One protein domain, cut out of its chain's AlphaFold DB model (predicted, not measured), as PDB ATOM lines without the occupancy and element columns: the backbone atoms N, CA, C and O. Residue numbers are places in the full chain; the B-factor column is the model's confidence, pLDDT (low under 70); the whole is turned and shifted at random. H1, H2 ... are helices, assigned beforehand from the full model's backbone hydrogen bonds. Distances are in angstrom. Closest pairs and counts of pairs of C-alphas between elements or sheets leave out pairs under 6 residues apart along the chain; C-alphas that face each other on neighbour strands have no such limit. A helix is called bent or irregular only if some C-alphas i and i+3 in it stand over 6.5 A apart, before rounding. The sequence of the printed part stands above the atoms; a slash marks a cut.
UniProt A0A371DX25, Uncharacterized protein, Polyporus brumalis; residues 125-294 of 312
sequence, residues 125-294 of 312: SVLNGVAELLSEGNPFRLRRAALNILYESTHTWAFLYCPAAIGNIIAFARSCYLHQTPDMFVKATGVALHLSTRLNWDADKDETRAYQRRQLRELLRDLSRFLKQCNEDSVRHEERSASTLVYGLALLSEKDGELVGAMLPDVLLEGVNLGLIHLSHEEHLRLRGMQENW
ATOM      1  N   SER A 125     139.720 101.935 183.801       91.00
ATOM      2  CA  SER A 125     140.581 102.703 182.892       91.00
ATOM      3  C   SER A 125     139.989 102.760 181.480       91.00
ATOM      4  O   SER A 125     139.819 103.843 180.913       91.00
ATOM      5  N   VAL A 126     139.568 101.607 180.949       91.88
ATOM      6  CA  VAL A 126     138.971 101.512 179.610       91.88
ATOM      7  C   VAL A 126     137.640 102.258 179.530       91.88
ATOM      8  O   VAL A 126     137.454 103.051 178.610       91.88
ATOM      9  N   LEU A 127     136.729 102.065 180.488       91.88
ATOM     10  CA  LEU A 127     135.434 102.755 180.490       91.88
ATOM     11  C   LEU A 127     135.593 104.271 180.600       91.88
ATOM     12  O   LEU A 127     134.879 105.000 179.914       91.88
ATOM     13  N   ASN A 128     136.541 104.747 181.412       92.94
ATOM     14  CA  ASN A 128     136.862 106.170 181.498       92.94
ATOM     15  C   ASN A 128     137.368 106.704 180.159       92.94
ATOM     16  O   ASN A 128     136.800 107.658 179.634       92.94
ATOM     17  N   GLY A 129     138.373 106.056 179.568       93.00
ATOM     18  CA  GLY A 129     138.935 106.500 178.296       93.00
ATOM     19  C   GLY A 129     137.923 106.478 177.148       93.00
ATOM     20  O   GLY A 129     137.858 107.423 176.367       93.00
ATOM     21  N   VAL A 130     137.073 105.449 177.067       95.00
ATOM     22  CA  VAL A 130     136.015 105.367 176.045       95.00
ATOM     23  C   VAL A 130     134.924 106.417 176.285       95.00
ATOM     24  O   VAL A 130     134.455 107.031 175.327       95.00
ATOM     25  N   ALA A 131     134.542 106.685 177.536       95.06
ATOM     26  CA  ALA A 131     133.568 107.730 177.853       95.06
ATOM     27  C   ALA A 131     134.093 109.147 177.546       95.06
ATOM     28  O   ALA A 131     133.317 110.008 177.126       95.06
ATOM     29  N   GLU A 132     135.400 109.400 177.662       95.31
ATOM     30  CA  GLU A 132     136.006 110.679 177.254       95.31
ATOM     31  C   GLU A 132     135.885 110.946 175.743       95.31
ATOM     32  O   GLU A 132     135.701 112.091 175.308       95.31
ATOM     33  N   LEU A 133     135.876 109.892 174.917       95.25
ATOM     34  CA  LEU A 133     135.679 110.018 173.467       95.25
ATOM     35  C   LEU A 133     134.284 110.539 173.087       95.25
ATOM     36  O   LEU A 133     134.090 110.962 171.948       95.25
ATOM     37  N   LEU A 134     133.322 110.544 174.016       96.25
ATOM     38  CA  LEU A 134     131.970 111.072 173.804       96.25
ATOM     39  C   LEU A 134     131.851 112.588 173.977       96.25
ATOM     40  O   LEU A 134     130.769 113.132 173.734       96.25
ATOM     41  N   SER A 135     132.930 113.268 174.359       94.44
ATOM     42  CA  SER A 135     132.976 114.731 174.441       94.44
ATOM     43  C   SER A 135     132.575 115.403 173.119       94.44
ATOM     44  O   SER A 135     132.780 114.869 172.026       94.44
ATOM     45  N   GLU A 136     131.964 116.589 173.214       89.88
ATOM     46  CA  GLU A 136     131.381 117.303 172.067       89.88
ATOM     47  C   GLU A 136     132.396 117.677 170.984       89.88
ATOM     48  O   GLU A 136     132.036 117.715 169.811       89.88
ATOM     49  N   GLY A 137     133.664 117.878 171.355       89.31
ATOM     50  CA  GLY A 137     134.739 118.198 170.414       89.31
ATOM     51  C   GLY A 137     135.143 117.048 169.485       89.31
ATOM     52  O   GLY A 137     135.868 117.275 168.520       89.31
ATOM     53  N   ASN A 138     134.695 115.815 169.743       91.94
ATOM     54  CA  ASN A 138     135.036 114.666 168.906       91.94
ATOM     55  C   ASN A 138     134.052 114.475 167.735       91.94
ATOM     56  O   ASN A 138     132.852 114.727 167.875       91.94
ATOM     57  N   PRO A 139     134.506 113.935 166.585       91.62
ATOM     58  CA  PRO A 139     133.619 113.647 165.462       91.62
ATOM     59  C   PRO A 139     132.495 112.674 165.835       91.62
ATOM     60  O   PRO A 139     132.728 111.665 166.505       91.62
ATOM     61  N   PHE A 140     131.287 112.900 165.312       91.44
ATOM     62  CA  PHE A 140     130.114 112.066 165.615       91.44
ATOM     63  C   PHE A 140     130.350 110.568 165.359       91.44
ATOM     64  O   PHE A 140     129.917 109.730 166.146       91.44
ATOM     65  N   ARG A 141     131.082 110.208 164.293       91.38
ATOM     66  CA  ARG A 141     131.411 108.802 163.988       91.38
ATOM     67  C   ARG A 141     132.217 108.132 165.105       91.38
ATOM     68  O   ARG A 141     131.949 106.973 165.415       91.38
ATOM     69  N   LEU A 142     133.163 108.857 165.702       92.94
ATOM     70  CA  LEU A 142     133.968 108.382 166.825       92.94
ATOM     71  C   LEU A 142     133.123 108.275 168.093       92.94
ATOM     72  O   LEU A 142     133.126 107.226 168.731       92.94
ATOM     73  N   ARG A 143     132.340 109.316 168.399       95.19
ATOM     74  CA  ARG A 143     131.411 109.324 169.540       95.19
ATOM     75  C   ARG A 143     130.445 108.135 169.462       95.19
ATOM     76  O   ARG A 143     130.321 107.364 170.403       95.19
ATOM     77  N   ARG A 144     129.845 107.896 168.293       95.00
ATOM     78  CA  ARG A 144     128.980 106.733 168.041       95.00
ATOM     79  C   ARG A 144     129.689 105.400 168.294       95.00
ATOM     80  O   ARG A 144     129.112 104.522 168.926       95.00
ATOM     81  N   ALA A 145     130.915 105.233 167.796       94.12
ATOM     82  CA  ALA A 145     131.679 104.002 167.996       94.12
ATOM     83  C   ALA A 145     132.018 103.771 169.478       94.12
ATOM     84  O   ALA A 145     131.859 102.659 169.974       94.12
ATOM     85  N   ALA A 146     132.413 104.830 170.190       95.94
ATOM     86  CA  ALA A 146     132.668 104.786 171.625       95.94
ATOM     87  C   ALA A 146     131.406 104.414 172.416       95.94
ATOM     88  O   ALA A 146     131.460 103.538 173.276       95.94
ATOM     89  N   LEU A 147     130.249 104.999 172.075       96.06
ATOM     90  CA  LEU A 147     128.988 104.633 172.716       96.06
ATOM     91  C   LEU A 147     128.654 103.156 172.505       96.06
ATOM     92  O   LEU A 147     128.260 102.492 173.457       96.06
ATOM     93  N   ASN A 148     128.811 102.634 171.288       93.69
ATOM     94  CA  ASN A 148     128.507 101.229 171.015       93.69
ATOM     95  C   ASN A 148     129.363 100.286 171.869       93.69
ATOM     96  O   ASN A 148     128.848  99.290 172.360       93.69
ATOM     97  N   ILE A 149     130.633 100.623 172.113       92.19
ATOM     98  CA  ILE A 149     131.485  99.856 173.034       92.19
ATOM     99  C   ILE A 149     130.939  99.906 174.460       92.19
ATOM    100  O   ILE A 149     130.831  98.865 175.105       92.19
ATOM    101  N   LEU A 150     130.549 101.088 174.948       92.69
ATOM    102  CA  LEU A 150     129.948 101.211 176.278       92.69
ATOM    103  C   LEU A 150     128.642 100.414 176.376       92.69
ATOM    104  O   LEU A 150     128.442  99.698 177.349       92.69
ATOM    105  N   TYR A 151     127.794 100.475 175.351       91.56
ATOM    106  CA  TYR A 151     126.543  99.722 175.283       91.56
ATOM    107  C   TYR A 151     126.767  98.208 175.291       91.56
ATOM    108  O   TYR A 151     126.095  97.483 176.017       91.56
ATOM    109  N   GLU A 152     127.745  97.699 174.546       88.44
ATOM    110  CA  GLU A 152     128.074  96.272 174.607       88.44
ATOM    111  C   GLU A 152     128.715  95.889 175.955       88.44
ATOM    112  O   GLU A 152     128.462  94.800 176.482       88.44
ATOM    113  N   SER A 153     129.476  96.796 176.578       85.19
ATOM    114  CA  SER A 153     130.099  96.554 177.886       85.19
ATOM    115  C   SER A 153     129.083  96.382 179.020       85.19
ATOM    116  O   SER A 153     129.309  95.537 179.882       85.19
ATOM    117  N   THR A 154     127.927  97.071 178.984       82.81
ATOM    118  CA  THR A 154     126.868  96.907 180.007       82.81
ATOM    119  C   THR A 154     126.249  95.509 180.016       82.81
ATOM    120  O   THR A 154     125.570  95.151 180.970       82.81
ATOM    121  N   HIS A 155     126.462  94.728 178.958       78.44
ATOM    122  CA  HIS A 155     125.952  93.363 178.829       78.44
ATOM    123  C   HIS A 155     127.047  92.316 179.015       78.44
ATOM    124  O   HIS A 155     126.788  91.219 179.500       78.44
ATOM    125  N   THR A 156     128.264  92.636 178.578       76.00
ATOM    126  CA  THR A 156     129.345  91.651 178.491       76.00
ATOM    127  C   THR A 156     130.159  91.572 179.776       76.00
ATOM    128  O   THR A 156     130.695  90.516 180.102       76.00
ATOM    129  N   TRP A 157     130.305  92.681 180.504       75.69
ATOM    130  CA  TRP A 157     131.200  92.735 181.657       75.69
ATOM    131  C   TRP A 157     130.425  92.556 182.960       75.69
ATOM    132  O   TRP A 157     129.435  93.235 183.210       75.69
ATOM    133  N   ALA A 158     130.920  91.671 183.828       60.59
ATOM    134  CA  ALA A 158     130.310  91.409 185.132       60.59
ATOM    135  C   ALA A 158     130.447  92.596 186.109       60.59
ATOM    136  O   ALA A 158     129.687  92.713 187.072       60.59
ATOM    137  N   PHE A 159     131.423  93.477 185.876       64.88
ATOM    138  CA  PHE A 159     131.705  94.627 186.724       64.88
ATOM    139  C   PHE A 159     131.052  95.901 186.176       64.88
ATOM    140  O   PHE A 159     131.405  96.384 185.102       64.88
ATOM    141  N   LEU A 160     130.136  96.480 186.958       67.31
ATOM    142  CA  LEU A 160     129.467  97.738 186.633       67.31
ATOM    143  C   LEU A 160     130.141  98.909 187.357       67.31
ATOM    144  O   LEU A 160     130.069  99.015 188.583       67.31
ATOM    145  N   TYR A 161     130.749  99.806 186.584       81.50
ATOM    146  CA  TYR A 161     131.406 101.029 187.049       81.50
ATOM    147  C   TYR A 161     130.833 102.248 186.338       81.50
ATOM    148  O   TYR A 161     130.619 102.211 185.130       81.50
ATOM    149  N   CYS A 162     130.625 103.340 187.077       86.81
ATOM    150  CA  CYS A 162     130.282 104.612 186.458       86.81
ATOM    151  C   CYS A 162     131.561 105.350 186.041       86.81
ATOM    152  O   CYS A 162     132.342 105.708 186.927       86.81
ATOM    153  N   PRO A 163     131.747 105.654 184.745       88.69
ATOM    154  CA  PRO A 163     132.872 106.459 184.292       88.69
ATOM    155  C   PRO A 163     132.887 107.841 184.950       88.69
ATOM    156  O   PRO A 163     131.832 108.449 185.153       88.69
ATOM    157  N   ALA A 164     134.078 108.379 185.211       87.88
ATOM    158  CA  ALA A 164     134.264 109.764 185.646       87.88
ATOM    159  C   ALA A 164     133.648 110.753 184.636       87.88
ATOM    160  O   ALA A 164     133.004 111.731 185.013       87.88
ATOM    161  N   ALA A 165     133.748 110.417 183.348       90.50
ATOM    162  CA  ALA A 165     133.214 111.174 182.224       90.50
ATOM    163  C   ALA A 165     131.723 110.896 181.922       90.50
ATOM    164  O   ALA A 165     131.276 111.081 180.791       90.50
ATOM    165  N   ILE A 166     130.923 110.452 182.901       91.94
ATOM    166  CA  ILE A 166     129.480 110.176 182.717       91.94
ATOM    167  C   ILE A 166     128.710 111.363 182.118       91.94
ATOM    168  O   ILE A 166     127.782 111.168 181.333       91.94
ATOM    169  N   GLY A 167     129.133 112.595 182.424       92.94
ATOM    170  CA  GLY A 167     128.572 113.812 181.835       92.94
ATOM    171  C   GLY A 167     128.663 113.832 180.305       92.94
ATOM    172  O   GLY A 167     127.712 114.255 179.654       92.94
ATOM    173  N   ASN A 168     129.732 113.283 179.715       96.06
ATOM    174  CA  ASN A 168     129.874 113.187 178.260       96.06
ATOM    175  C   ASN A 168     128.847 112.222 177.650       96.06
ATOM    176  O   ASN A 168     128.324 112.488 176.570       96.06
ATOM    177  N   ILE A 169     128.521 111.128 178.350       96.38
ATOM    178  CA  ILE A 169     127.495 110.166 177.914       96.38
ATOM    179  C   ILE A 169     126.113 110.831 177.939       96.38
ATOM    180  O   ILE A 169     125.379 110.761 176.954       96.38
ATOM    181  N   ILE A 170     125.784 111.528 179.032       95.69
ATOM    182  CA  ILE A 170     124.509 112.247 179.186       95.69
ATOM    183  C   ILE A 170     124.380 113.350 178.124       95.69
ATOM    184  O   ILE A 170     123.356 113.440 177.446       95.69
ATOM    185  N   ALA A 171     125.423 114.164 177.936       95.50
ATOM    186  CA  ALA A 171     125.444 115.218 176.925       95.50
ATOM    187  C   ALA A 171     125.304 114.650 175.505       95.50
ATOM    188  O   ALA A 171     124.539 115.180 174.698       95.50
ATOM    189  N   PHE A 172     125.976 113.533 175.201       97.38
ATOM    190  CA  PHE A 172     125.835 112.869 173.906       97.38
ATOM    191  C   PHE A 172     124.418 112.343 173.668       97.38
ATOM    192  O   PHE A 172     123.884 112.544 172.577       97.38
ATOM    193  N   ALA A 173     123.784 111.734 174.675       97.44
ATOM    194  CA  ALA A 173     122.393 111.294 174.577       97.44
ATOM    195  C   ALA A 173     121.470 112.473 174.233       97.44
ATOM    196  O   ALA A 173     120.725 112.422 173.257       97.44
ATOM    197  N   ARG A 174     121.592 113.589 174.954       96.00
ATOM    198  CA  ARG A 174     120.792 114.790 174.679       96.00
ATOM    199  C   ARG A 174     121.055 115.384 173.298       96.00
ATOM    200  O   ARG A 174     120.115 115.762 172.607       96.00
ATOM    201  N   SER A 175     122.310 115.410 172.855       95.38
ATOM    202  CA  SER A 175     122.660 115.817 171.491       95.38
ATOM    203  C   SER A 175     121.984 114.918 170.444       95.38
ATOM    204  O   SER A 175     121.429 115.426 169.474       95.38
ATOM    205  N   CYS A 176     121.930 113.601 170.672       96.19
ATOM    206  CA  CYS A 176     121.223 112.662 169.793       96.19
ATOM    207  C   CYS A 176     119.709 112.926 169.733       96.19
ATOM    208  O   CYS A 176     119.114 112.786 168.665       96.19
ATOM    209  N   TYR A 177     119.089 113.327 170.846       96.00
ATOM    210  CA  TYR A 177     117.684 113.749 170.864       96.00
ATOM    211  C   TYR A 177     117.467 115.011 170.019       96.00
ATOM    212  O   TYR A 177     116.623 115.023 169.124       96.00
ATOM    213  N   LEU A 178     118.281 116.047 170.241       93.38
ATOM    214  CA  LEU A 178     118.177 117.327 169.528       93.38
ATOM    215  C   LEU A 178     118.431 117.193 168.020       93.38
ATOM    216  O   LEU A 178     117.797 117.884 167.225       93.38
ATOM    217  N   HIS A 179     119.331 116.294 167.621       93.06
ATOM    218  CA  HIS A 179     119.629 116.002 166.216       93.06
ATOM    219  C   HIS A 179     118.744 114.908 165.605       93.06
ATOM    220  O   HIS A 179     119.013 114.484 164.483       93.06
ATOM    221  N   GLN A 180     117.701 114.459 166.313       90.88
ATOM    222  CA  GLN A 180     116.722 113.489 165.813       90.88
ATOM    223  C   GLN A 180     117.360 112.170 165.341       90.88
ATOM    224  O   GLN A 180     117.005 111.620 164.300       90.88
ATOM    225  N   THR A 181     118.310 111.638 166.114       93.44
ATOM    226  CA  THR A 181     118.895 110.306 165.893       93.44
ATOM    227  C   THR A 181     118.316 109.310 166.910       93.44
ATOM    228  O   THR A 181     118.957 109.064 167.938       93.44
ATOM    229  N   PRO A 182     117.108 108.755 166.674       91.44
ATOM    230  CA  PRO A 182     116.331 108.022 167.680       91.44
ATOM    231  C   PRO A 182     117.059 106.789 168.227       91.44
ATOM    232  O   PRO A 182     117.195 106.653 169.440       91.44
ATOM    233  N   ASP A 183     117.622 105.944 167.361       91.19
ATOM    234  CA  ASP A 183     118.319 104.721 167.789       91.19
ATOM    235  C   ASP A 183     119.505 105.026 168.712       91.19
ATOM    236  O   ASP A 183     119.734 104.362 169.723       91.19
ATOM    237  N   MET A 184     120.258 106.074 168.372       93.38
ATOM    238  CA  MET A 184     121.404 106.518 169.161       93.38
ATOM    239  C   MET A 184     120.970 107.176 170.463       93.38
ATOM    240  O   MET A 184     121.627 106.977 171.483       93.38
ATOM    241  N   PHE A 185     119.862 107.916 170.450       96.31
ATOM    242  CA  PHE A 185     119.289 108.509 171.649       96.31
ATOM    243  C   PHE A 185     118.886 107.440 172.666       96.31
ATOM    244  O   PHE A 185     119.310 107.505 173.822       96.31
ATOM    245  N   VAL A 186     118.135 106.424 172.234       94.12
ATOM    246  CA  VAL A 186     117.689 105.313 173.085       94.12
ATOM    247  C   VAL A 186     118.893 104.559 173.656       94.12
ATOM    248  O   VAL A 186     118.987 104.391 174.873       94.12
ATOM    249  N   LYS A 187     119.864 104.186 172.810       93.69
ATOM    250  CA  LYS A 187     121.088 103.496 173.255       93.69
ATOM    251  C   LYS A 187     121.894 104.328 174.245       93.69
ATOM    252  O   LYS A 187     122.281 103.821 175.296       93.69
ATOM    253  N   ALA A 188     122.126 105.606 173.946       95.44
ATOM    254  CA  ALA A 188     122.912 106.489 174.804       95.44
ATOM    255  C   ALA A 188     122.235 106.712 176.154       95.44
ATOM    256  O   ALA A 188     122.901 106.705 177.189       95.44
ATOM    257  N   THR A 189     120.909 106.842 176.143       95.62
ATOM    258  CA  THR A 189     120.106 106.961 177.359       95.62
ATOM    259  C   THR A 189     120.175 105.681 178.183       95.62
ATOM    260  O   THR A 189     120.435 105.756 179.379       95.62
ATOM    261  N   GLY A 190     120.057 104.504 177.559       92.62
ATOM    262  CA  GLY A 190     120.237 103.214 178.233       92.62
ATOM    263  C   GLY A 190     121.599 103.091 178.919       92.62
ATOM    264  O   GLY A 190     121.659 102.762 180.103       92.62
ATOM    265  N   VAL A 191     122.686 103.440 178.219       92.56
ATOM    266  CA  VAL A 191     124.044 103.455 178.795       92.56
ATOM    267  C   VAL A 191     124.151 104.444 179.954       92.56
ATOM    268  O   VAL A 191     124.657 104.085 181.018       92.56
ATOM    269  N   ALA A 192     123.671 105.678 179.770       93.56
ATOM    270  CA  ALA A 192     123.715 106.710 180.802       93.56
ATOM    271  C   ALA A 192     122.997 106.246 182.072       93.56
ATOM    272  O   ALA A 192     123.558 106.337 183.162       93.56
ATOM    273  N   LEU A 193     121.791 105.696 181.931       91.06
ATOM    274  CA  LEU A 193     121.015 105.185 183.054       91.06
ATOM    275  C   LEU A 193     121.755 104.050 183.738       91.06
ATOM    276  O   LEU A 193     122.070 104.183 184.914       91.06
ATOM    277  N   HIS A 194     122.121 103.007 182.994       88.19
ATOM    278  CA  HIS A 194     122.742 101.805 183.538       88.19
ATOM    279  C   HIS A 194     124.038 102.098 184.308       88.19
ATOM    280  O   HIS A 194     124.213 101.635 185.438       88.19
ATOM    281  N   LEU A 195     124.931 102.910 183.735       87.12
ATOM    282  CA  LEU A 195     126.213 103.233 184.364       87.12
ATOM    283  C   LEU A 195     126.055 104.221 185.520       87.12
ATOM    284  O   LEU A 195     126.752 104.109 186.530       87.12
ATOM    285  N   SER A 196     125.113 105.159 185.417       84.06
ATOM    286  CA  SER A 196     124.921 106.175 186.449       84.06
ATOM    287  C   SER A 196     124.244 105.668 187.723       84.06
ATOM    288  O   SER A 196     124.345 106.314 188.766       84.06
ATOM    289  N   THR A 197     123.656 104.468 187.689       76.25
ATOM    290  CA  THR A 197     123.128 103.783 188.883       76.25
ATOM    291  C   THR A 197     124.161 103.649 189.996       76.25
ATOM    292  O   THR A 197     123.798 103.554 191.162       76.25
ATOM    293  N   ARG A 198     125.464 103.637 189.696       72.44
ATOM    294  CA  ARG A 198     126.526 103.505 190.708       72.44
ATOM    295  C   ARG A 198     126.877 104.815 191.405       72.44
ATOM    296  O   ARG A 198     127.666 104.794 192.347       72.44
ATOM    297  N   LEU A 199     126.295 105.932 190.986       72.81
ATOM    298  CA  LEU A 199     126.559 107.230 191.582       72.81
ATOM    299  C   LEU A 199     125.699 107.460 192.816       72.81
ATOM    300  O   LEU A 199     124.523 107.103 192.842       72.81
ATOM    301  N   ASN A 200     126.300 108.073 193.836       70.75
ATOM    302  CA  ASN A 200     125.514 108.789 194.823       70.75
ATOM    303  C   ASN A 200     125.192 110.168 194.242       70.75
ATOM    304  O   ASN A 200     126.107 110.929 193.911       70.75
ATOM    305  N   TRP A 201     123.904 110.439 194.068       71.19
ATOM    306  CA  TRP A 201     123.409 111.685 193.503       71.19
ATOM    307  C   TRP A 201     123.057 112.736 194.561       71.19
ATOM    308  O   TRP A 201     122.651 113.836 194.174       71.19
ATOM    309  N   ASP A 202     123.226 112.431 195.853       65.75
ATOM    310  CA  ASP A 202     123.203 113.436 196.920       65.75
ATOM    311  C   ASP A 202     124.419 114.351 196.758       65.75
ATOM    312  O   ASP A 202     125.565 113.981 197.022       65.75
ATOM    313  N   ALA A 203     124.158 115.543 196.225       61.94
ATOM    314  CA  ALA A 203     125.154 116.431 195.637       61.94
ATOM    315  C   ALA A 203     125.320 117.745 196.413       61.94
ATOM    316  O   ALA A 203     125.631 118.774 195.820       61.94
ATOM    317  N   ASP A 204     125.160 117.732 197.736       58.16
ATOM    318  CA  ASP A 204     125.180 118.980 198.515       58.16
ATOM    319  C   ASP A 204     126.570 119.635 198.618       58.16
ATOM    320  O   ASP A 204     126.691 120.752 199.114       58.16
ATOM    321  N   LYS A 205     127.638 118.966 198.156       62.28
ATOM    322  CA  LYS A 205     129.023 119.464 198.276       62.28
ATOM    323  C   LYS A 205     129.859 119.415 196.992       62.28
ATOM    324  O   LYS A 205     131.016 119.819 197.032       62.28
ATOM    325  N   ASP A 206     129.311 118.932 195.876       79.50
ATOM    326  CA  ASP A 206     130.049 118.778 194.612       79.50
ATOM    327  C   ASP A 206     129.278 119.429 193.453       79.50
ATOM    328  O   ASP A 206     128.262 118.914 192.976       79.50
ATOM    329  N   GLU A 207     129.777 120.578 192.993       81.38
ATOM    330  CA  GLU A 207     129.182 121.361 191.903       81.38
ATOM    331  C   GLU A 207     129.110 120.579 190.583       81.38
ATOM    332  O   GLU A 207     128.123 120.684 189.847       81.38
ATOM    333  N   THR A 208     130.114 119.740 190.300       82.12
ATOM    334  CA  THR A 208     130.143 118.908 189.087       82.12
ATOM    335  C   THR A 208     129.028 117.873 189.141       82.12
ATOM    336  O   THR A 208     128.320 117.652 188.153       82.12
ATOM    337  N   ARG A 209     128.805 117.270 190.311       82.25
ATOM    338  CA  ARG A 209     127.714 116.308 190.521       82.25
ATOM    339  C   ARG A 209     126.345 116.947 190.460       82.25
ATOM    340  O   ARG A 209     125.451 116.382 189.830       82.25
ATOM    341  N   ALA A 210     126.184 118.130 191.043       83.62
ATOM    342  CA  ALA A 210     124.942 118.887 190.948       83.62
ATOM    343  C   ALA A 210     124.604 119.219 189.482       83.62
ATOM    344  O   ALA A 210     123.448 119.087 189.059       83.62
ATOM    345  N   TYR A 211     125.613 119.579 188.684       86.69
ATOM    346  CA  TYR A 211     125.459 119.800 187.248       86.69
ATOM    347  C   TYR A 211     125.075 118.516 186.495       86.69
ATOM    348  O   TYR A 211     124.069 118.507 185.782       86.69
ATOM    349  N   GLN A 212     125.797 117.410 186.701       87.00
ATOM    350  CA  GLN A 212     125.490 116.115 186.075       87.00
ATOM    351  C   GLN A 212     124.081 115.615 186.440       87.00
ATOM    352  O   GLN A 212     123.351 115.148 185.565       87.00
ATOM    353  N   ARG A 213     123.654 115.783 187.700       87.44
ATOM    354  CA  ARG A 213     122.293 115.456 188.163       87.44
ATOM    355  C   ARG A 213     121.240 116.274 187.412       87.44
ATOM    356  O   ARG A 213     120.213 115.736 186.998       87.44
ATOM    357  N   ARG A 214     121.489 117.573 187.199       89.12
ATOM    358  CA  ARG A 214     120.606 118.441 186.402       89.12
ATOM    359  C   ARG A 214     120.526 117.970 184.951       89.12
ATOM    360  O   ARG A 214     119.422 117.859 184.423       89.12
ATOM    361  N   GLN A 215     121.663 117.643 184.335       91.69
ATOM    362  CA  GLN A 215     121.692 117.123 182.968       91.69
ATOM    363  C   GLN A 215     120.954 115.785 182.839       91.69
ATOM    364  O   GLN A 215     120.221 115.598 181.871       91.69
ATOM    365  N   LEU A 216     121.093 114.881 183.815       91.69
ATOM    366  CA  LEU A 216     120.346 113.622 183.834       91.69
ATOM    367  C   LEU A 216     118.839 113.872 183.959       91.69
ATOM    368  O   LEU A 216     118.059 113.272 183.229       91.69
ATOM    369  N   ARG A 217     118.414 114.809 184.814       91.56
ATOM    370  CA  ARG A 217     116.999 115.200 184.914       91.56
ATOM    371  C   ARG A 217     116.451 115.728 183.587       91.56
ATOM    372  O   ARG A 217     115.315 115.434 183.226       91.56
ATOM    373  N   GLU A 218     117.235 116.529 182.872       93.38
ATOM    374  CA  GLU A 218     116.863 117.015 181.540       93.38
ATOM    375  C   GLU A 218     116.775 115.864 180.531       93.38
ATOM    376  O   GLU A 218     115.775 115.767 179.827       93.38
ATOM    377  N   LEU A 219     117.740 114.939 180.543       96.00
ATOM    378  CA  LEU A 219     117.720 113.735 179.709       96.00
ATOM    379  C   LEU A 219     116.475 112.867 179.960       96.00
ATOM    380  O   LEU A 219     115.848 112.409 179.012       96.00
ATOM    381  N   LEU A 220     116.088 112.666 181.221       94.62
ATOM    382  CA  LEU A 220     114.895 111.893 181.587       94.62
ATOM    383  C   LEU A 220     113.607 112.550 181.073       94.62
ATOM    384  O   LEU A 220     112.715 111.858 180.592       94.62
ATOM    385  N   ARG A 221     113.527 113.888 181.102       93.88
ATOM    386  CA  ARG A 221     112.409 114.637 180.502       93.88
ATOM    387  C   ARG A 221     112.376 114.490 178.983       93.88
ATOM    388  O   ARG A 221     111.297 114.323 178.416       93.88
ATOM    389  N   ASP A 222     113.537 114.558 178.335       95.69
ATOM    390  CA  ASP A 222     113.663 114.343 176.890       95.69
ATOM    391  C   ASP A 222     113.234 112.908 176.525       95.69
ATOM    392  O   ASP A 222     112.472 112.720 175.575       95.69
ATOM    393  N   LEU A 223     113.596 111.914 177.346       96.25
ATOM    394  CA  LEU A 223     113.152 110.525 177.204       96.25
ATOM    395  C   LEU A 223     111.632 110.387 177.354       96.25
ATOM    396  O   LEU A 223     111.015 109.718 176.530       96.25
ATOM    397  N   SER A 224     111.005 111.034 178.345       94.56
ATOM    398  CA  SER A 224     109.541 110.985 178.504       94.56
ATOM    399  C   SER A 224     108.818 111.510 177.269       94.56
ATOM    400  O   SER A 224     107.858 110.900 176.806       94.56
ATOM    401  N   ARG A 225     109.283 112.644 176.729       95.06
ATOM    402  CA  ARG A 225     108.704 113.245 175.520       95.06
ATOM    403  C   ARG A 225     108.893 112.341 174.313       95.06
ATOM    404  O   ARG A 225     107.953 112.152 173.552       95.06
ATOM    405  N   PHE A 226     110.094 111.787 174.158       95.69
ATOM    406  CA  PHE A 226     110.415 110.868 173.074       95.69
ATOM    407  C   PHE A 226     109.527 109.624 173.100       95.69
ATOM    408  O   PHE A 226     108.897 109.313 172.097       95.69
ATOM    409  N   LEU A 227     109.424 108.947 174.246       95.06
ATOM    410  CA  LEU A 227     108.608 107.739 174.379       95.06
ATOM    411  C   LEU A 227     107.120 108.033 174.163       95.06
ATOM    412  O   LEU A 227     106.435 107.255 173.510       95.06
ATOM    413  N   LYS A 228     106.632 109.182 174.647       95.88
ATOM    414  CA  LYS A 228     105.250 109.608 174.413       95.88
ATOM    415  C   LYS A 228     104.979 109.798 172.919       95.88
ATOM    416  O   LYS A 228     103.992 109.277 172.418       95.88
ATOM    417  N   GLN A 229     105.883 110.475 172.213       95.56
ATOM    418  CA  GLN A 229     105.786 110.638 170.763       95.56
ATOM    419  C   GLN A 229     105.825 109.278 170.046       95.56
ATOM    420  O   GLN A 229     105.014 109.032 169.163       95.56
ATOM    421  N   CYS A 230     106.710 108.361 170.453       94.44
ATOM    422  CA  CYS A 230     106.756 107.010 169.889       94.44
ATOM    423  C   CYS A 230     105.446 106.239 170.099       94.44
ATOM    424  O   CYS A 230     105.011 105.551 169.175       94.44
ATOM    425  N   ASN A 231     104.807 106.367 171.267       95.75
ATOM    426  CA  ASN A 231     103.496 105.768 171.526       95.75
ATOM    427  C   ASN A 231     102.421 106.356 170.600       95.75
ATOM    428  O   ASN A 231     101.686 105.601 169.965       95.75
ATOM    429  N   GLU A 232     102.362 107.687 170.489       95.88
ATOM    430  CA  GLU A 232     101.421 108.404 169.614       95.88
ATOM    431  C   GLU A 232     101.608 108.013 168.137       95.88
ATOM    432  O   GLU A 232     100.632 107.779 167.424       95.88
ATOM    433  N   ASP A 233     102.859 107.841 167.707       95.75
ATOM    434  CA  ASP A 233     103.231 107.471 166.339       95.75
ATOM    435  C   ASP A 233     103.233 105.950 166.090       95.75
ATOM    436  O   ASP A 233     103.540 105.499 164.984       95.75
ATOM    437  N   SER A 234     102.905 105.134 167.098       93.94
ATOM    438  CA  SER A 234     102.945 103.662 167.027       93.94
ATOM    439  C   SER A 234     104.305 103.085 166.591       93.94
ATOM    440  O   SER A 234     104.383 102.081 165.875       93.94
ATOM    441  N   VAL A 235     105.399 103.709 167.029       93.50
ATOM    442  CA  VAL A 235     106.772 103.278 166.735       93.50
ATOM    443  C   VAL A 235     107.186 102.165 167.694       93.50
ATOM    444  O   VAL A 235     107.155 102.323 168.912       93.50
ATOM    445  N   ARG A 236     107.613 101.025 167.143       90.88
ATOM    446  CA  ARG A 236     108.117  99.895 167.936       90.88
ATOM    447  C   ARG A 236     109.551 100.128 168.395       90.88
ATOM    448  O   ARG A 236     110.384 100.599 167.620       90.88
ATOM    449  N   HIS A 237     109.850  99.708 169.620       87.50
ATOM    450  CA  HIS A 237     111.196  99.754 170.179       87.50
ATOM    451  C   HIS A 237     111.919  98.414 170.010       87.50
ATOM    452  O   HIS A 237     111.328  97.344 170.147       87.50
ATOM    453  N   GLU A 238     113.226  98.472 169.747       87.62
ATOM    454  CA  GLU A 238     114.098  97.296 169.813       87.62
ATOM    455  C   GLU A 238     114.087  96.737 171.243       87.62
ATOM    456  O   GLU A 238     114.405  97.457 172.192       87.62
ATOM    457  N   GLU A 239     113.768  95.447 171.387       86.00
ATOM    458  CA  GLU A 239     113.639  94.753 172.676       86.00
ATOM    459  C   GLU A 239     114.864  94.970 173.571       86.00
ATOM    460  O   GLU A 239     114.741  95.464 174.686       86.00
ATOM    461  N   ARG A 240     116.073  94.738 173.043       85.88
ATOM    462  CA  ARG A 240     117.327  94.903 173.797       85.88
ATOM    463  C   ARG A 240     117.517  96.326 174.332       85.88
ATOM    464  O   ARG A 240     117.985  96.534 175.457       85.88
ATOM    465  N   SER A 241     117.165  97.316 173.521       85.19
ATOM    466  CA  SER A 241     117.261  98.724 173.890       85.19
ATOM    467  C   SER A 241     116.218  99.092 174.954       85.19
ATOM    468  O   SER A 241     116.555  99.763 175.932       85.19
ATOM    469  N   ALA A 242     114.988  98.591 174.823       87.50
ATOM    470  CA  ALA A 242     113.935  98.773 175.819       87.50
ATOM    471  C   ALA A 242     114.272  98.104 177.162       87.50
ATOM    472  O   ALA A 242     114.170  98.753 178.202       87.50
ATOM    473  N   SER A 243     114.760  96.862 177.145       87.44
ATOM    474  CA  SER A 243     115.243  96.141 178.328       87.44
ATOM    475  C   SER A 243     116.326  96.920 179.071       87.44
ATOM    476  O   SER A 243     116.243  97.128 180.284       87.44
ATOM    477  N   THR A 244     117.317  97.438 178.334       88.06
ATOM    478  CA  THR A 244     118.404  98.244 178.918       88.06
ATOM    479  C   THR A 244     117.862  99.507 179.595       88.06
ATOM    480  O   THR A 244     118.292  99.848 180.699       88.06
ATOM    481  N   LEU A 245     116.906 100.195 178.955       90.06
ATOM    482  CA  LEU A 245     116.249 101.377 179.517       90.06
ATOM    483  C   LEU A 245     115.472 101.046 180.795       90.06
ATOM    484  O   LEU A 245     115.697 101.693 181.816       90.06
ATOM    485  N   VAL A 246     114.587 100.045 180.757       90.25
ATOM    486  CA  VAL A 246     113.739  99.671 181.902       90.25
ATOM    487  C   VAL A 246     114.591  99.242 183.089       90.25
ATOM    488  O   VAL A 246     114.353  99.694 184.208       90.25
ATOM    489  N   TYR A 247     115.619  98.430 182.852       88.50
ATOM    490  CA  TYR A 247     116.534  98.003 183.905       88.50
ATOM    491  C   TYR A 247     117.302  99.187 184.515       88.50
ATOM    492  O   TYR A 247     117.365  99.321 185.738       88.50
ATOM    493  N   GLY A 248     117.842 100.081 183.679       88.19
ATOM    494  CA  GLY A 248     118.540 101.281 184.145       88.19
ATOM    495  C   GLY A 248     117.637 102.228 184.946       88.19
ATOM    496  O   GLY A 248     118.063 102.749 185.976       88.19
ATOM    497  N   LEU A 249     116.385 102.417 184.512       89.94
ATOM    498  CA  LEU A 249     115.388 103.220 185.229       89.94
ATOM    499  C   LEU A 249     114.997 102.596 186.566       89.94
ATOM    500  O   LEU A 249     114.930 103.316 187.559       89.94
ATOM    501  N   ALA A 250     114.793 101.277 186.610       88.69
ATOM    502  CA  ALA A 250     114.456 100.570 187.842       88.69
ATOM    503  C   ALA A 250     115.543 100.775 188.904       88.69
ATOM    504  O   ALA A 250     115.251 101.251 189.998       88.69
ATOM    505  N   LEU A 251     116.807 100.548 188.540       85.75
ATOM    506  CA  LEU A 251     117.941 100.769 189.441       85.75
ATOM    507  C   LEU A 251     118.102 102.235 189.867       85.75
ATOM    508  O   LEU A 251     118.516 102.510 190.994       85.75
ATOM    509  N   LEU A 252     117.805 103.190 188.980       86.62
ATOM    510  CA  LEU A 252     117.827 104.606 189.335       86.62
ATOM    511  C   LEU A 252     116.697 104.949 190.314       86.62
ATOM    512  O   LEU A 252     116.934 105.674 191.275       86.62
ATOM    513  N   SER A 253     115.499 104.395 190.109       86.88
ATOM    514  CA  SER A 253     114.326 104.639 190.956       86.88
ATOM    515  C   SER A 253     114.502 104.132 192.389       86.88
ATOM    516  O   SER A 253     114.053 104.788 193.324       86.88
ATOM    517  N   GLU A 254     115.205 103.008 192.568       84.06
ATOM    518  CA  GLU A 254     115.523 102.445 193.886       84.06
ATOM    519  C   GLU A 254     116.425 103.377 194.706       84.06
ATOM    520  O   GLU A 254     116.376 103.376 195.935       84.06
ATOM    521  N   LYS A 255     117.259 104.174 194.028       80.56
ATOM    522  CA  LYS A 255     118.205 105.094 194.667       80.56
ATOM    523  C   LYS A 255     117.668 106.505 194.814       80.56
ATOM    524  O   LYS A 255     117.947 107.164 195.807       80.56
ATOM    525  N   ASP A 256     116.973 106.978 193.793       79.94
ATOM    526  CA  ASP A 256     116.571 108.367 193.651       79.94
ATOM    527  C   ASP A 256     115.287 108.437 192.832       79.94
ATOM    528  O   ASP A 256     115.259 108.901 191.688       79.94
ATOM    529  N   GLY A 257     114.219 107.912 193.440       78.62
ATOM    530  CA  GLY A 257     112.882 107.897 192.866       78.62
ATOM    531  C   GLY A 257     112.529 109.261 192.294       78.62
ATOM    532  O   GLY A 257     112.273 109.355 191.105       78.62
ATOM    533  N   GLU A 258     112.653 110.339 193.072       81.31
ATOM    534  CA  GLU A 258     112.301 111.704 192.648       81.31
ATOM    535  C   GLU A 258     112.916 112.152 191.311       81.31
ATOM    536  O   GLU A 258     112.309 112.954 190.593       81.31
ATOM    537  N   LEU A 259     114.098 111.647 190.948       82.19
ATOM    538  CA  LEU A 259     114.741 111.985 189.683       82.19
ATOM    539  C   LEU A 259     114.018 111.391 188.464       82.19
ATOM    540  O   LEU A 259     113.959 112.058 187.429       82.19
ATOM    541  N   VAL A 260     113.457 110.182 188.581       82.19
ATOM    542  CA  VAL A 260     112.820 109.436 187.474       82.19
ATOM    543  C   VAL A 260     111.517 110.099 187.005       82.19
ATOM    544  O   VAL A 260     111.217 110.134 185.816       82.19
ATOM    545  N   GLY A 261     110.765 110.708 187.912       78.75
ATOM    546  CA  GLY A 261     109.434 111.263 187.636       78.75
ATOM    547  C   GLY A 261     108.345 110.186 187.497       78.75
ATOM    548  O   GLY A 261     108.602 109.086 187.019       78.75
ATOM    549  N   ALA A 262     107.097 110.528 187.837       74.50
ATOM    550  CA  ALA A 262     105.944 109.641 187.623       74.50
ATOM    551  C   ALA A 262     105.657 109.377 186.128       74.50
ATOM    552  O   ALA A 262     105.215 108.296 185.754       74.50
ATOM    553  N   MET A 263     105.971 110.347 185.262       82.81
ATOM    554  CA  MET A 263     105.651 110.284 183.833       82.81
ATOM    555  C   MET A 263     106.396 109.166 183.087       82.81
ATOM    556  O   MET A 263     105.849 108.605 182.143       82.81
ATOM    557  N   LEU A 264     107.639 108.844 183.464       89.19
ATOM    558  CA  LEU A 264     108.428 107.841 182.738       89.19
ATOM    559  C   LEU A 264     107.848 106.424 182.860       89.19
ATOM    560  O   LEU A 264     107.631 105.803 181.817       89.19
ATOM    561  N   PRO A 265     107.561 105.910 184.074       88.62
ATOM    562  CA  PRO A 265     106.897 104.620 184.229       88.62
ATOM    563  C   PRO A 265     105.555 104.541 183.496       88.62
ATOM    564  O   PRO A 265     105.286 103.535 182.842       88.62
ATOM    565  N   ASP A 266     104.748 105.604 183.548       90.06
ATOM    566  CA  ASP A 266     103.424 105.642 182.916       90.06
ATOM    567  C   ASP A 266     103.509 105.513 181.388       90.06
ATOM    568  O   ASP A 266     102.840 104.664 180.797       90.06
ATOM    569  N   VAL A 267     104.376 106.303 180.748       92.69
ATOM    570  CA  VAL A 267     104.556 106.285 179.285       92.69
ATOM    571  C   VAL A 267     105.149 104.952 178.806       92.69
ATOM    572  O   VAL A 267     104.777 104.443 177.749       92.69
ATOM    573  N   LEU A 268     106.045 104.339 179.586       92.38
ATOM    574  CA  LEU A 268     106.574 103.007 179.273       92.38
ATOM    575  C   LEU A 268     105.498 101.919 179.396       92.38
ATOM    576  O   LEU A 268     105.415 101.052 178.528       92.38
ATOM    577  N   LEU A 269     104.658 101.963 180.437       92.25
ATOM    578  CA  LEU A 269     103.547 101.017 180.608       92.25
ATOM    579  C   LEU A 269     102.519 101.150 179.485       92.25
ATOM    580  O   LEU A 269     102.009 100.141 179.000       92.25
ATOM    581  N   GLU A 270     102.235 102.376 179.051       93.38
ATOM    582  CA  GLU A 270     101.418 102.630 177.868       93.38
ATOM    583  C   GLU A 270     102.023 101.963 176.624       93.38
ATOM    584  O   GLU A 270     101.328 101.205 175.950       93.38
ATOM    585  N   GLY A 271     103.325 102.137 176.375       93.38
ATOM    586  CA  GLY A 271     104.018 101.495 175.252       93.38
ATOM    587  C   GLY A 271     103.963  99.961 175.296       93.38
ATOM    588  O   GLY A 271     103.803  99.313 174.258       93.38
ATOM    589  N   VAL A 272     104.023  99.363 176.490       92.75
ATOM    590  CA  VAL A 272     103.819  97.914 176.682       92.75
ATOM    591  C   VAL A 272     102.378  97.509 176.360       92.75
ATOM    592  O   VAL A 272     102.163  96.542 175.631       92.75
ATOM    593  N   ASN A 273     101.385  98.252 176.854       93.12
ATOM    594  CA  ASN A 273      99.966  97.970 176.603       93.12
ATOM    595  C   ASN A 273      99.596  98.104 175.116       93.12
ATOM    596  O   ASN A 273      98.753  97.357 174.624       93.12
ATOM    597  N   LEU A 274     100.250  99.021 174.399       92.56
ATOM    598  CA  LEU A 274     100.124  99.189 172.949       92.56
ATOM    599  C   LEU A 274     100.875  98.105 172.148       92.56
ATOM    600  O   LEU A 274     100.761  98.055 170.924       92.56
ATOM    601  N   GLY A 275     101.652  97.238 172.806       91.56
ATOM    602  CA  GLY A 275     102.473  96.220 172.148       91.56
ATOM    603  C   GLY A 275     103.659  96.792 171.362       91.56
ATOM    604  O   GLY A 275     104.159  96.137 170.446       91.56
ATOM    605  N   LEU A 276     104.091  98.015 171.687       92.12
ATOM    606  CA  LEU A 276     105.235  98.702 171.071       92.12
ATOM    607  C   LEU A 276     106.552  98.389 171.785       92.12
ATOM    608  O   LEU A 276     107.627  98.502 171.189       92.12
ATOM    609  N   ILE A 277     106.455  97.993 173.054       91.38
ATOM    610  CA  ILE A 277     107.568  97.578 173.899       91.38
ATOM    611  C   ILE A 277     107.310  96.145 174.359       91.38
ATOM    612  O   ILE A 277     106.308  95.862 175.016       91.38
ATOM    613  N   HIS A 278     108.235  95.247 174.039       89.75
ATOM    614  CA  HIS A 278     108.228  93.886 174.559       89.75
ATOM    615  C   HIS A 278     109.167  93.808 175.758       89.75
ATOM    616  O   HIS A 278     110.344  94.131 175.638       89.75
ATOM    617  N   LEU A 279     108.620  93.417 176.907       88.19
ATOM    618  CA  LEU A 279     109.354  93.222 178.153       88.19
ATOM    619  C   LEU A 279     109.166  91.788 178.635       88.19
ATOM    620  O   LEU A 279     108.090  91.199 178.486       88.19
ATOM    621  N   SER A 280     110.192  91.251 179.282       88.88
ATOM    622  CA  SER A 280     110.054  90.052 180.100       88.88
ATOM    623  C   SER A 280     109.105  90.295 181.281       88.88
ATOM    624  O   SER A 280     108.833  91.430 181.687       88.88
ATOM    625  N   HIS A 281     108.619  89.209 181.885       87.62
ATOM    626  CA  HIS A 281     107.759  89.302 183.066       87.62
ATOM    627  C   HIS A 281     108.428  90.073 184.219       87.62
ATOM    628  O   HIS A 281     107.787  90.887 184.878       87.62
ATOM    629  N   GLU A 282     109.728  89.858 184.431       89.38
ATOM    630  CA  GLU A 282     110.509  90.524 185.477       89.38
ATOM    631  C   GLU A 282     110.640  92.036 185.232       89.38
ATOM    632  O   GLU A 282     110.465  92.837 186.150       89.38
ATOM    633  N   GLU A 283     110.899  92.447 183.992       89.06
ATOM    634  CA  GLU A 283     110.982  93.863 183.613       89.06
ATOM    635  C   GLU A 283     109.631  94.569 183.749       89.06
ATOM    636  O   GLU A 283     109.573  95.705 184.225       89.06
ATOM    637  N   HIS A 284     108.539  93.881 183.415       87.88
ATOM    638  CA  HIS A 284     107.187  94.397 183.620       87.88
ATOM    639  C   HIS A 284     106.867  94.613 185.104       87.88
ATOM    640  O   HIS A 284     106.279  95.631 185.473       87.88
ATOM    641  N   LEU A 285     107.286  93.688 185.975       88.25
ATOM    642  CA  LEU A 285     107.137  93.829 187.428       88.25
ATOM    643  C   LEU A 285     107.967  94.994 187.975       88.25
ATOM    644  O   LEU A 285     107.448  95.783 188.765       88.25
ATOM    645  N   ARG A 286     109.219  95.151 187.524       88.88
ATOM    646  CA  ARG A 286     110.057  96.309 187.885       88.88
ATOM    647  C   ARG A 286     109.385  97.621 187.506       88.88
ATOM    648  O   ARG A 286     109.320  98.536 188.321       88.88
ATOM    649  N   LEU A 287     108.850  97.697 186.290       88.25
ATOM    650  CA  LEU A 287     108.184  98.888 185.782       88.25
ATOM    651  C   LEU A 287     106.942  99.264 186.603       88.25
ATOM    652  O   LEU A 287     106.770 100.432 186.949       88.25
ATOM    653  N   ARG A 288     106.124  98.280 186.996       85.75
ATOM    654  CA  ARG A 288     105.006  98.515 187.927       85.75
ATOM    655  C   ARG A 288     105.479  98.944 189.312       85.75
ATOM    656  O   ARG A 288     104.934  99.895 189.866       85.75
ATOM    657  N   GLY A 289     106.529  98.309 189.831       85.12
ATOM    658  CA  GLY A 289     107.134  98.677 191.111       85.12
ATOM    659  C   GLY A 289     107.599 100.137 191.147       85.12
ATOM    660  O   GLY A 289     107.392 100.811 192.153       85.12
ATOM    661  N   MET A 290     108.145 100.663 190.044       86.94
ATOM    662  CA  MET A 290     108.504 102.086 189.931       86.94
ATOM    663  C   MET A 290     107.291 103.012 190.070       86.94
ATOM    664  O   MET A 290     107.373 104.054 190.717       86.94
ATOM    665  N   GLN A 291     106.164 102.631 189.467       82.69
ATOM    666  CA  GLN A 291     104.927 103.406 189.523       82.69
ATOM    667  C   GLN A 291     104.303 103.367 190.927       82.69
ATOM    668  O   GLN A 291     103.788 104.369 191.424       82.69
ATOM    669  N   GLU A 292     104.300 102.205 191.577       79.88
ATOM    670  CA  GLU A 292     103.716 101.995 192.910       79.88
ATOM    671  C   GLU A 292     104.527 102.676 194.013       79.88
ATOM    672  O   GLU A 292     103.948 103.332 194.878       79.88
ATOM    673  N   ASN A 293     105.855 102.611 193.927       73.06
ATOM    674  CA  ASN A 293     106.766 103.143 194.941       73.06
ATOM    675  C   ASN A 293     107.172 104.607 194.696       73.06
ATOM    676  O   ASN A 293     108.099 105.108 195.334       73.06
ATOM    677  N   TRP A 294     106.497 105.306 193.779       72.81
ATOM    678  CA  TRP A 294     106.800 106.698 193.470       72.81
ATOM    679  C   TRP A 294     106.603 107.606 194.705       72.81
ATOM    680  O   TRP A 294     105.475 107.702 195.206       72.81
TER     681      TRP A 294
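Overview. This is residues 125 to 294 of the 312 residues of an uncharacterized protein of Polyporus brumalis (UniProt A0A371DX25). What is the overall picture? H4 and H6 make the core of a helical domain, with the hairpin of H1 and H2 at one end and the hairpin of H7 and H8 at the other. The longest helix, H5, runs along one side, from H3 to H7. What is it built of? The printed part has 170 residues with eight named helices, H1 to H8 in that order, and no named strand; its class is all helix. What is its outline? It is compact and rounded, with a radius of gyration of the C-alphas of 15.1 A and spans of 40 by 36 by 30 A.

Along the chain. Where are the first four helices? H1 is residues 125 to 132, beginning at C-alpha 125 (140.581, 102.703, 182.892), and H2 is residues 140 to 156, 24.1 A from first to last C-alpha. H3 is residues 166 to 178, 18.8 A, and H4 is residues 182 to 196, 20.7 A. What follows? H5 is residues 207 to 232, 37.9 A, and H6 is residues 239 to 260, 20.9 A. H6 is irregular, with a kink of 102 degrees near residue 254 and C-alphas 255 and 258 9.1 A apart. Where do the named helices end? H7 is residues 263 to 273, and H8 is residues 281 to 292, ending at C-alpha 292 (103.716, 101.995, 192.910).

Arrangement. How do H1 and H2 stand? They form a hairpin at a steep tilt of 38 degrees, and H2 touches H1 with residues 146 to 150 alone; the closest C-alphas, of Val 130 and Ala 146, are 5.6 A apart. H2 touches H4, closest at the C-alphas of Tyr 151 and Val 191, 5.7 A. Which helices form a bundle? H3, H4 and H5 form an up and down bundle, each running against the one before. H3 and H4 are a hairpin at a shallow tilt of 22 degrees, with their closest C-alphas, of Ala 173 and Ala 188, 4.8 A apart. What comes next? H4 touches H6, closest at the C-alphas of His 194 and Gly 248, 4.3 A. H6 touches H8, closest at the C-alphas of Ala 250 and Arg 286, 6.1 A; H5 touches H7 with residues 220 to 231 alone, closest at the C-alphas of Ser 224 and Leu 264, 5.4 A. How are the helix backbones formed? Every O i to N i+4 pair is within hydrogen-bond range in H1, H3, H4, H5, H7 and H8, against 12 of 13 in H2 and 14 of 18 in H6.

Size, cuts and confidence. How far does it reach? The two C-alphas farthest apart, of Lys 205 and Gly 275, are 43.9 A apart. Are there cuts or long links? The printed part has no cut and no long link. Where is confidence low? Residues 158 to 160 and 202 to 205 are under 70 in pLDDT; the mean of the printed part is 88.3.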